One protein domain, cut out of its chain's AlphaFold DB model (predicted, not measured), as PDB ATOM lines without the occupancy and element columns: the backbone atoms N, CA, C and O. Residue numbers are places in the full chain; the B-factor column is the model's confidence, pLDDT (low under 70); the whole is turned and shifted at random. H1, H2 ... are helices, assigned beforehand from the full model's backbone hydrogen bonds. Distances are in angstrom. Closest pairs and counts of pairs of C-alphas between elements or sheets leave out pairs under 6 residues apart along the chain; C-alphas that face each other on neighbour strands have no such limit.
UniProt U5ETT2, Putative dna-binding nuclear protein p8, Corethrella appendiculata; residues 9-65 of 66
ATOM      1  N   TYR A   9     -56.321  28.465 -40.608       77.38
ATOM      2  CA  TYR A   9     -56.907  27.150 -40.849       77.38
ATOM      3  C   TYR A   9     -56.201  26.423 -41.992       77.38
ATOM      4  O   TYR A   9     -55.908  25.234 -41.870       77.38
ATOM      5  N   GLU A  10     -55.851  27.122 -43.066       78.88
ATOM      6  CA  GLU A  10     -55.080  26.574 -44.179       78.88
ATOM      7  C   GLU A  10     -53.695  26.114 -43.722       78.88
ATOM      8  O   GLU A  10     -53.258  25.014 -44.075       78.88
ATOM      9  N   LYS A  11     -53.044  26.887 -42.842       80.75
ATOM     10  CA  LYS A  11     -51.777  26.475 -42.227       80.75
ATOM     11  C   LYS A  11     -51.936  25.214 -41.371       80.75
ATOM     12  O   LYS A  11     -51.116  24.302 -41.479       80.75
ATOM     13  N   TYR A  12     -52.977  25.147 -40.536       78.81
ATOM     14  CA  TYR A  12     -53.245  23.972 -39.700       78.81
ATOM     15  C   TYR A  12     -53.485  22.722 -40.550       78.81
ATOM     16  O   TYR A  12     -52.890  21.679 -40.288       78.81
ATOM     17  N   ASN A  13     -54.304  22.845 -41.594       78.19
ATOM     18  CA  ASN A  13     -54.610  21.743 -42.495       78.19
ATOM     19  C   ASN A  13     -53.348  21.242 -43.200       78.19
ATOM     20  O   ASN A  13     -53.105  20.043 -43.190       78.19
ATOM     21  N   PHE A  14     -52.508  22.137 -43.728       73.31
ATOM     22  CA  PHE A  14     -51.266  21.765 -44.412       73.31
ATOM     23  C   PHE A  14     -50.239  21.102 -43.477       73.31
ATOM     24  O   PHE A  14     -49.615  20.093 -43.824       73.31
ATOM     25  N   ASP A  15     -50.079  21.638 -42.263       72.44
ATOM     26  CA  ASP A  15     -49.198  21.055 -41.249       72.44
ATOM     27  C   ASP A  15     -49.711  19.683 -40.789       72.44
ATOM     28  O   ASP A  15     -48.917  18.751 -40.624       72.44
ATOM     29  N   PHE A  16     -51.026  19.521 -40.634       73.12
ATOM     30  CA  PHE A  16     -51.645  18.250 -40.267       73.12
ATOM     31  C   PHE A  16     -51.541  17.211 -41.394       73.12
ATOM     32  O   PHE A  16     -51.196  16.053 -41.140       73.12
ATOM     33  N   ASP A  17     -51.714  17.633 -42.648       68.75
ATOM     34  CA  ASP A  17     -51.578  16.783 -43.835       68.75
ATOM     35  C   ASP A  17     -50.177  16.177 -43.936       68.75
ATOM     36  O   ASP A  17     -50.017  14.981 -44.184       68.75
ATOM     37  N   LYS A  18     -49.136  16.964 -43.629       66.75
ATOM     38  CA  LYS A  18     -47.748  16.475 -43.572       66.75
ATOM     39  C   LYS A  18     -47.579  15.313 -42.584       66.75
ATOM     40  O   LYS A  18     -46.747  14.434 -42.813       66.75
ATOM     41  N   HIS A  19     -48.344  15.294 -41.494       65.69
ATOM     42  CA  HIS A  19     -48.273  14.242 -40.478       65.69
ATOM     43  C   HIS A  19     -49.090  13.005 -40.876       65.69
ATOM     44  O   HIS A  19     -48.671  11.885 -40.580       65.69
ATOM     45  N   MET A  20     -50.203  13.190 -41.591       64.81
ATOM     46  CA  MET A  20     -51.048  12.108 -42.121       64.81
ATOM     47  C   MET A  20     -50.435  11.421 -43.357       64.81
ATOM     48  O   MET A  20     -50.536  10.201 -43.521       64.81
ATOM     49  N   PHE A  21     -49.736  12.186 -44.199       60.53
ATOM     50  CA  PHE A  21     -49.243  11.758 -45.511       60.53
ATOM     51  C   PHE A  21     -47.717  11.837 -45.652       60.53
ATOM     52  O   PHE A  21     -47.202  12.005 -46.757       60.53
ATOM     53  N   SER A  22     -46.956  11.703 -44.556       59.16
ATOM     54  CA  SER A  22     -45.487  11.692 -44.636       59.16
ATOM     55  C   SER A  22     -44.987  10.553 -45.549       59.16
ATOM     56  O   SER A  22     -44.990   9.369 -45.199       59.16
ATOM     57  N   GLY A  23     -44.568  10.921 -46.763       54.84
ATOM     58  CA  GLY A  23     -44.357  10.034 -47.914       54.84
ATOM     59  C   GLY A  23     -43.176   9.059 -47.838       54.84
ATOM     60  O   GLY A  23     -42.721   8.579 -48.872       54.84
ATOM     61  N   HIS A  24     -42.633   8.764 -46.654       56.88
ATOM     62  CA  HIS A  24     -41.428   7.928 -46.508       56.88
ATOM     63  C   HIS A  24     -41.615   6.674 -45.648       56.88
ATOM     64  O   HIS A  24     -40.718   5.837 -45.579       56.88
ATOM     65  N   SER A  25     -42.785   6.477 -45.039       54.06
ATOM     66  CA  SER A  25     -43.132   5.202 -44.410       54.06
ATOM     67  C   SER A  25     -44.149   4.519 -45.310       54.06
ATOM     68  O   SER A  25     -45.332   4.843 -45.252       54.06
ATOM     69  N   GLY A  26     -43.707   3.582 -46.157       59.62
ATOM     70  CA  GLY A  26     -44.533   2.855 -47.144       59.62
ATOM     71  C   GLY A  26     -45.665   1.992 -46.560       59.62
ATOM     72  O   GLY A  26     -46.091   1.032 -47.190       59.62
ATOM     73  N   LYS A  27     -46.097   2.287 -45.330       63.41
ATOM     74  CA  LYS A  27     -47.184   1.669 -44.569       63.41
ATOM     75  C   LYS A  27     -47.938   2.657 -43.657       63.41
ATOM     76  O   LYS A  27     -48.682   2.177 -42.811       63.41
ATOM     77  N   GLN A  28     -47.712   3.975 -43.757       66.50
ATOM     78  CA  GLN A  28     -48.333   4.996 -42.884       66.50
ATOM     79  C   GLN A  28     -48.267   4.662 -41.380       66.50
ATOM     80  O   GLN A  28     -49.151   5.013 -40.609       66.50
ATOM     81  N   ARG A  29     -47.220   3.953 -40.937       68.25
ATOM     82  CA  ARG A  29     -47.032   3.663 -39.511       68.25
ATOM     83  C   ARG A  29     -46.269   4.799 -38.863       68.25
ATOM     84  O   ARG A  29     -45.219   5.200 -39.377       68.25
ATOM     85  N   SER A  30     -46.747   5.250 -37.709       76.44
ATOM     86  CA  SER A  30     -45.969   6.114 -36.826       76.44
ATOM     87  C   SER A  30     -44.695   5.393 -36.362       76.44
ATOM     88  O   SER A  30     -44.635   4.161 -36.290       76.44
ATOM     89  N   LYS A  31     -43.654   6.157 -35.999       75.56
ATOM     90  CA  LYS A  31     -42.403   5.588 -35.456       75.56
ATOM     91  C   LYS A  31     -42.664   4.702 -34.226       75.56
ATOM     92  O   LYS A  31     -42.026   3.663 -34.081       75.56
ATOM     93  N   LYS A  32     -43.638   5.089 -33.392       79.94
ATOM     94  CA  LYS A  32     -44.078   4.348 -32.200       79.94
ATOM     95  C   LYS A  32     -44.724   3.009 -32.560       79.94
ATOM     96  O   LYS A  32     -44.408   1.985 -31.965       79.94
ATOM     97  N   GLU A  33     -45.608   2.984 -33.552       72.69
ATOM     98  CA  GLU A  33     -46.215   1.729 -34.002       72.69
ATOM     99  C   GLU A  33     -45.177   0.797 -34.618       72.69
ATOM    100  O   GLU A  33     -45.200  -0.401 -34.347       72.69
ATOM    101  N   ALA A  34     -44.244   1.332 -35.410       75.25
ATOM    102  CA  ALA A  34     -43.169   0.535 -35.982       75.25
ATOM    103  C   ALA A  34     -42.316  -0.129 -34.890       75.25
ATOM    104  O   ALA A  34     -42.033  -1.319 -35.004       75.25
ATOM    105  N   SER A  35     -41.956   0.587 -33.818       77.75
ATOM    106  CA  SER A  35     -41.173   0.012 -32.716       77.75
ATOM    107  C   SER A  35     -41.953  -1.037 -31.924       77.75
ATOM    108  O   SER A  35     -41.404  -2.092 -31.623       77.75
ATOM    109  N   SER A  36     -43.234  -0.793 -31.632       78.12
ATOM    110  CA  SER A  36     -44.051  -1.728 -30.843       78.12
ATOM    111  C   SER A  36     -44.358  -3.031 -31.586       78.12
ATOM    112  O   SER A  36     -44.473  -4.082 -30.964       78.12
ATOM    113  N   HIS A  37     -44.473  -2.974 -32.915       72.81
ATOM    114  CA  HIS A  37     -44.862  -4.122 -33.743       72.81
ATOM    115  C   HIS A  37     -43.678  -4.801 -34.452       72.81
ATOM    116  O   HIS A  37     -43.880  -5.728 -35.239       72.81
ATOM    117  N   THR A  38     -42.441  -4.365 -34.198       73.06
ATOM    118  CA  THR A  38     -41.235  -4.957 -34.790       73.06
ATOM    119  C   THR A  38     -40.482  -5.780 -33.748       73.06
ATOM    120  O   THR A  38     -40.183  -5.298 -32.665       73.06
ATOM    121  N   ASN A  39     -40.121  -7.020 -34.098       68.31
ATOM    122  CA  ASN A  39     -39.243  -7.897 -33.304       68.31
ATOM    123  C   ASN A  39     -39.702  -8.190 -31.860       68.31
ATOM    124  O   ASN A  39     -38.865  -8.395 -30.985       68.31
ATOM    125  N   HIS A  40     -41.011  -8.276 -31.617       74.44
ATOM    126  CA  HIS A  40     -41.528  -8.755 -30.335       74.44
ATOM    127  C   HIS A  40     -41.164 -10.232 -30.114       74.44
ATOM    128  O   HIS A  40     -41.196 -11.026 -31.065       74.44
ATOM    129  N   PHE A  41     -40.803 -10.595 -28.880       76.50
ATOM    130  CA  PHE A  41     -40.559 -11.991 -28.532       76.50
ATOM    131  C   PHE A  41     -41.884 -12.747 -28.560       76.50
ATOM    132  O   PHE A  41     -42.849 -12.374 -27.899       76.50
ATOM    133  N   ASP A  42     -41.916 -13.813 -29.343       74.81
ATOM    134  CA  ASP A  42     -43.039 -14.729 -29.434       74.81
ATOM    135  C   ASP A  42     -42.445 -16.145 -29.475       74.81
ATOM    136  O   ASP A  42     -41.542 -16.378 -30.292       74.81
ATOM    137  N   PRO A  43     -42.917 -17.088 -28.638       80.88
ATOM    138  CA  PRO A  43     -42.388 -18.452 -28.562       80.88
ATOM    139  C   PRO A  43     -42.321 -19.185 -29.912       80.88
ATOM    140  O   PRO A  43     -41.447 -20.019 -30.120       80.88
ATOM    141  N   SER A  44     -43.198 -18.848 -30.863       82.50
ATOM    142  CA  SER A  44     -43.163 -19.363 -32.246       82.50
ATOM    143  C   SER A  44     -42.900 -18.260 -33.285       82.50
ATOM    144  O   SER A  44     -43.108 -18.430 -34.492       82.50
ATOM    145  N   GLY A  45     -42.445 -17.088 -32.836       82.38
ATOM    146  CA  GLY A  45     -42.228 -15.889 -33.650       82.38
ATOM    147  C   GLY A  45     -41.248 -16.116 -34.790       82.38
ATOM    148  O   GLY A  45     -41.468 -15.632 -35.900       82.38
ATOM    149  N   HIS A  46     -40.195 -16.899 -34.542       83.12
ATOM    150  CA  HIS A  46     -39.195 -17.218 -35.558       83.12
ATOM    151  C   HIS A  46     -39.794 -18.051 -36.699       83.12
ATOM    152  O   HIS A  46     -39.689 -17.662 -37.863       83.12
ATOM    153  N   SER A  47     -40.514 -19.123 -36.369       85.75
ATOM    154  CA  SER A  47     -41.189 -19.987 -37.343       85.75
ATOM    155  C   SER A  47     -42.232 -19.219 -38.162       85.75
ATOM    156  O   SER A  47     -42.237 -19.297 -39.392       85.75
ATOM    157  N   ARG A  48     -43.060 -18.380 -37.515       88.19
ATOM    158  CA  ARG A  48     -44.032 -17.513 -38.213       88.19
ATOM    159  C   ARG A  48     -43.350 -16.480 -39.116       88.19
ATOM    160  O   ARG A  48     -43.805 -16.243 -40.237       88.19
ATOM    161  N   LYS A  49     -42.232 -15.890 -38.679       86.88
ATOM    162  CA  LYS A  49     -41.432 -14.948 -39.483       86.88
ATOM    163  C   LYS A  49     -40.839 -15.624 -40.721       86.88
ATOM    164  O   LYS A  49     -40.871 -15.038 -41.799       86.88
ATOM    165  N   ILE A  50     -40.321 -16.846 -40.593       90.38
ATOM    166  CA  ILE A  50     -39.819 -17.621 -41.738       90.38
ATOM    167  C   ILE A  50     -40.954 -17.899 -42.726       90.38
ATOM    168  O   ILE A  50     -40.821 -17.597 -43.910       90.38
ATOM    169  N   MET A  51     -42.091 -18.402 -42.239       92.62
ATOM    170  CA  MET A  51     -43.230 -18.745 -43.092       92.62
ATOM    171  C   MET A  51     -43.783 -17.531 -43.845       92.62
ATOM    172  O   MET A  51     -44.016 -17.591 -45.052       92.62
ATOM    173  N   THR A  52     -43.945 -16.400 -43.157       92.38
ATOM    174  CA  THR A  52     -44.410 -15.148 -43.774       92.38
ATOM    175  C   THR A  52     -43.424 -14.610 -44.807       92.38
ATOM    176  O   THR A  52     -43.852 -14.177 -45.876       92.38
ATOM    177  N   LYS A  53     -42.110 -14.678 -44.545       94.25
ATOM    178  CA  LYS A  53     -41.083 -14.322 -45.535       94.25
ATOM    179  C   LYS A  53     -41.176 -15.203 -46.777       94.25
ATOM    180  O   LYS A  53     -41.236 -14.659 -47.873       94.25
ATOM    181  N   LEU A  54     -41.254 -16.523 -46.604       96.81
ATOM    182  CA  LEU A  54     -41.381 -17.471 -47.713       96.81
ATOM    183  C   LEU A  54     -42.613 -17.151 -48.573       96.81
ATOM    184  O   LEU A  54     -42.491 -16.967 -49.781       96.81
ATOM    185  N   ARG A  55     -43.783 -16.982 -47.941       96.31
ATOM    186  CA  ARG A  55     -45.041 -16.634 -48.620       96.31
ATOM    187  C   ARG A  55     -44.950 -15.316 -49.395       96.31
ATOM    188  O   ARG A  55     -45.381 -15.257 -50.543       96.31
ATOM    189  N   ASN A  56     -44.381 -14.270 -48.795       94.94
ATOM    190  CA  ASN A  56     -44.235 -12.964 -49.447       94.94
ATOM    191  C   ASN A  56     -43.248 -13.014 -50.619       94.94
ATOM    192  O   ASN A  56     -43.497 -12.405 -51.654       94.94
ATOM    193  N   THR A  57     -42.140 -13.746 -50.478       95.81
ATOM    194  CA  THR A  57     -41.173 -13.938 -51.563       95.81
ATOM    195  C   THR A  57     -41.821 -14.625 -52.761       95.81
ATOM    196  O   THR A  57     -41.630 -14.170 -53.885       95.81
ATOM    197  N   GLU A  58     -42.613 -15.675 -52.539       96.06
ATOM    198  CA  GLU A  58     -43.314 -16.369 -53.622       96.06
ATOM    199  C   GLU A  58     -44.397 -15.502 -54.276       96.06
ATOM    200  O   GLU A  58     -44.500 -15.489 -55.501       96.06
ATOM    201  N   GLN A  59     -45.152 -14.717 -53.500       95.44
ATOM    202  CA  GLN A  59     -46.125 -13.773 -54.060       95.44
ATOM    203  C   GLN A  59     -45.440 -12.712 -54.931       95.44
ATOM    204  O   GLN A  59     -45.792 -12.559 -56.095       95.44
ATOM    205  N   ASN A  60     -44.376 -12.078 -54.430       91.88
ATOM    206  CA  ASN A  60     -43.623 -11.073 -55.184       91.88
ATOM    207  C   ASN A  60     -43.000 -11.646 -56.469       91.88
ATOM    208  O   ASN A  60     -42.834 -10.927 -57.451       91.88
ATOM    209  N   LYS A  61     -42.611 -12.929 -56.475       94.06
ATOM    210  CA  LYS A  61     -42.133 -13.613 -57.688       94.06
ATOM    211  C   LYS A  61     -43.254 -13.820 -58.708       94.06
ATOM    212  O   LYS A  61     -42.978 -13.720 -59.898       94.06
ATOM    213  N   LYS A  62     -44.477 -14.131 -58.262       91.94
ATOM    214  CA  LYS A  62     -45.655 -14.258 -59.136       91.94
ATOM    215  C   LYS A  62     -46.054 -12.908 -59.719       91.94
ATOM    216  O   LYS A  62     -46.217 -12.813 -60.926       91.94
ATOM    217  N   ASP A  63     -46.116 -11.874 -58.885       89.81
ATOM    218  CA  ASP A  63     -46.512 -10.526 -59.303       89.81
ATOM    219  C   ASP A  63     -45.535  -9.934 -60.333       89.81
ATOM    220  O   ASP A  63     -45.958  -9.223 -61.228       89.81
ATOM    221  N   LYS A  64     -44.236 -10.270 -60.252       84.06
ATOM    222  CA  LYS A  64     -43.215  -9.864 -61.239       84.06
ATOM    223  C   LYS A  64     -43.277 -10.604 -62.580       84.06
ATOM    224  O   LYS A  64     -42.562 -10.215 -63.498       84.06
ATOM    225  N   LYS A  65     -43.997 -11.725 -62.662       69.88
ATOM    226  CA  LYS A  65     -44.134 -12.508 -63.903       69.88
ATOM    227  C   LYS A  65     -45.324 -12.060 -64.758       69.88
ATOM    228  O   LYS A  65     -45.363 -12.449 -65.921       69.88
TER     229      LYS A  65
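Overview. This is residues 9 to 65 of the 66 residues of the protein "Putative dna-binding nuclear protein p8" of Corethrella appendiculata (UniProt U5ETT2). Three separate helices are strung along an open, stepped chain with no shared core. H1 and short H2 run roughly along the longest axis, one after the other but offset, and long H3 turns off across it as an arm at the far end. The 57 printed residues hold H1, H2 and H3 in that order, with no named strand; the class is all helix. The whole is extended, with a radius of gyration of the C-alphas of 17.3 A, and flat, spanning 49 by 36 by 11 A.

Along the chain. H1, residues 9 to 20, begins at C-alpha 9 (-56.907, 27.150, -40.849) and is 16.2 A long. H2, residues 31 to 36, is 8.8 A long. H3, residues 45 to 63, is 26.6 A long and ends at C-alpha 63 (-46.512, -10.526, -59.303).

Arrangement. H1 and H2, H2 and H3, and H1 and H3 are apart. Every O i to N i+4 pair is within hydrogen-bond range in H2 and H3, and 7 of 8 in H1.

Size, cuts and confidence. The C-alphas farthest apart, those of Tyr 9 and Ser 47, are 49.8 A apart. The printed part has no cut, and both links are short. The pLDDT is under 70 at residues 17 to 29, 39 and 65.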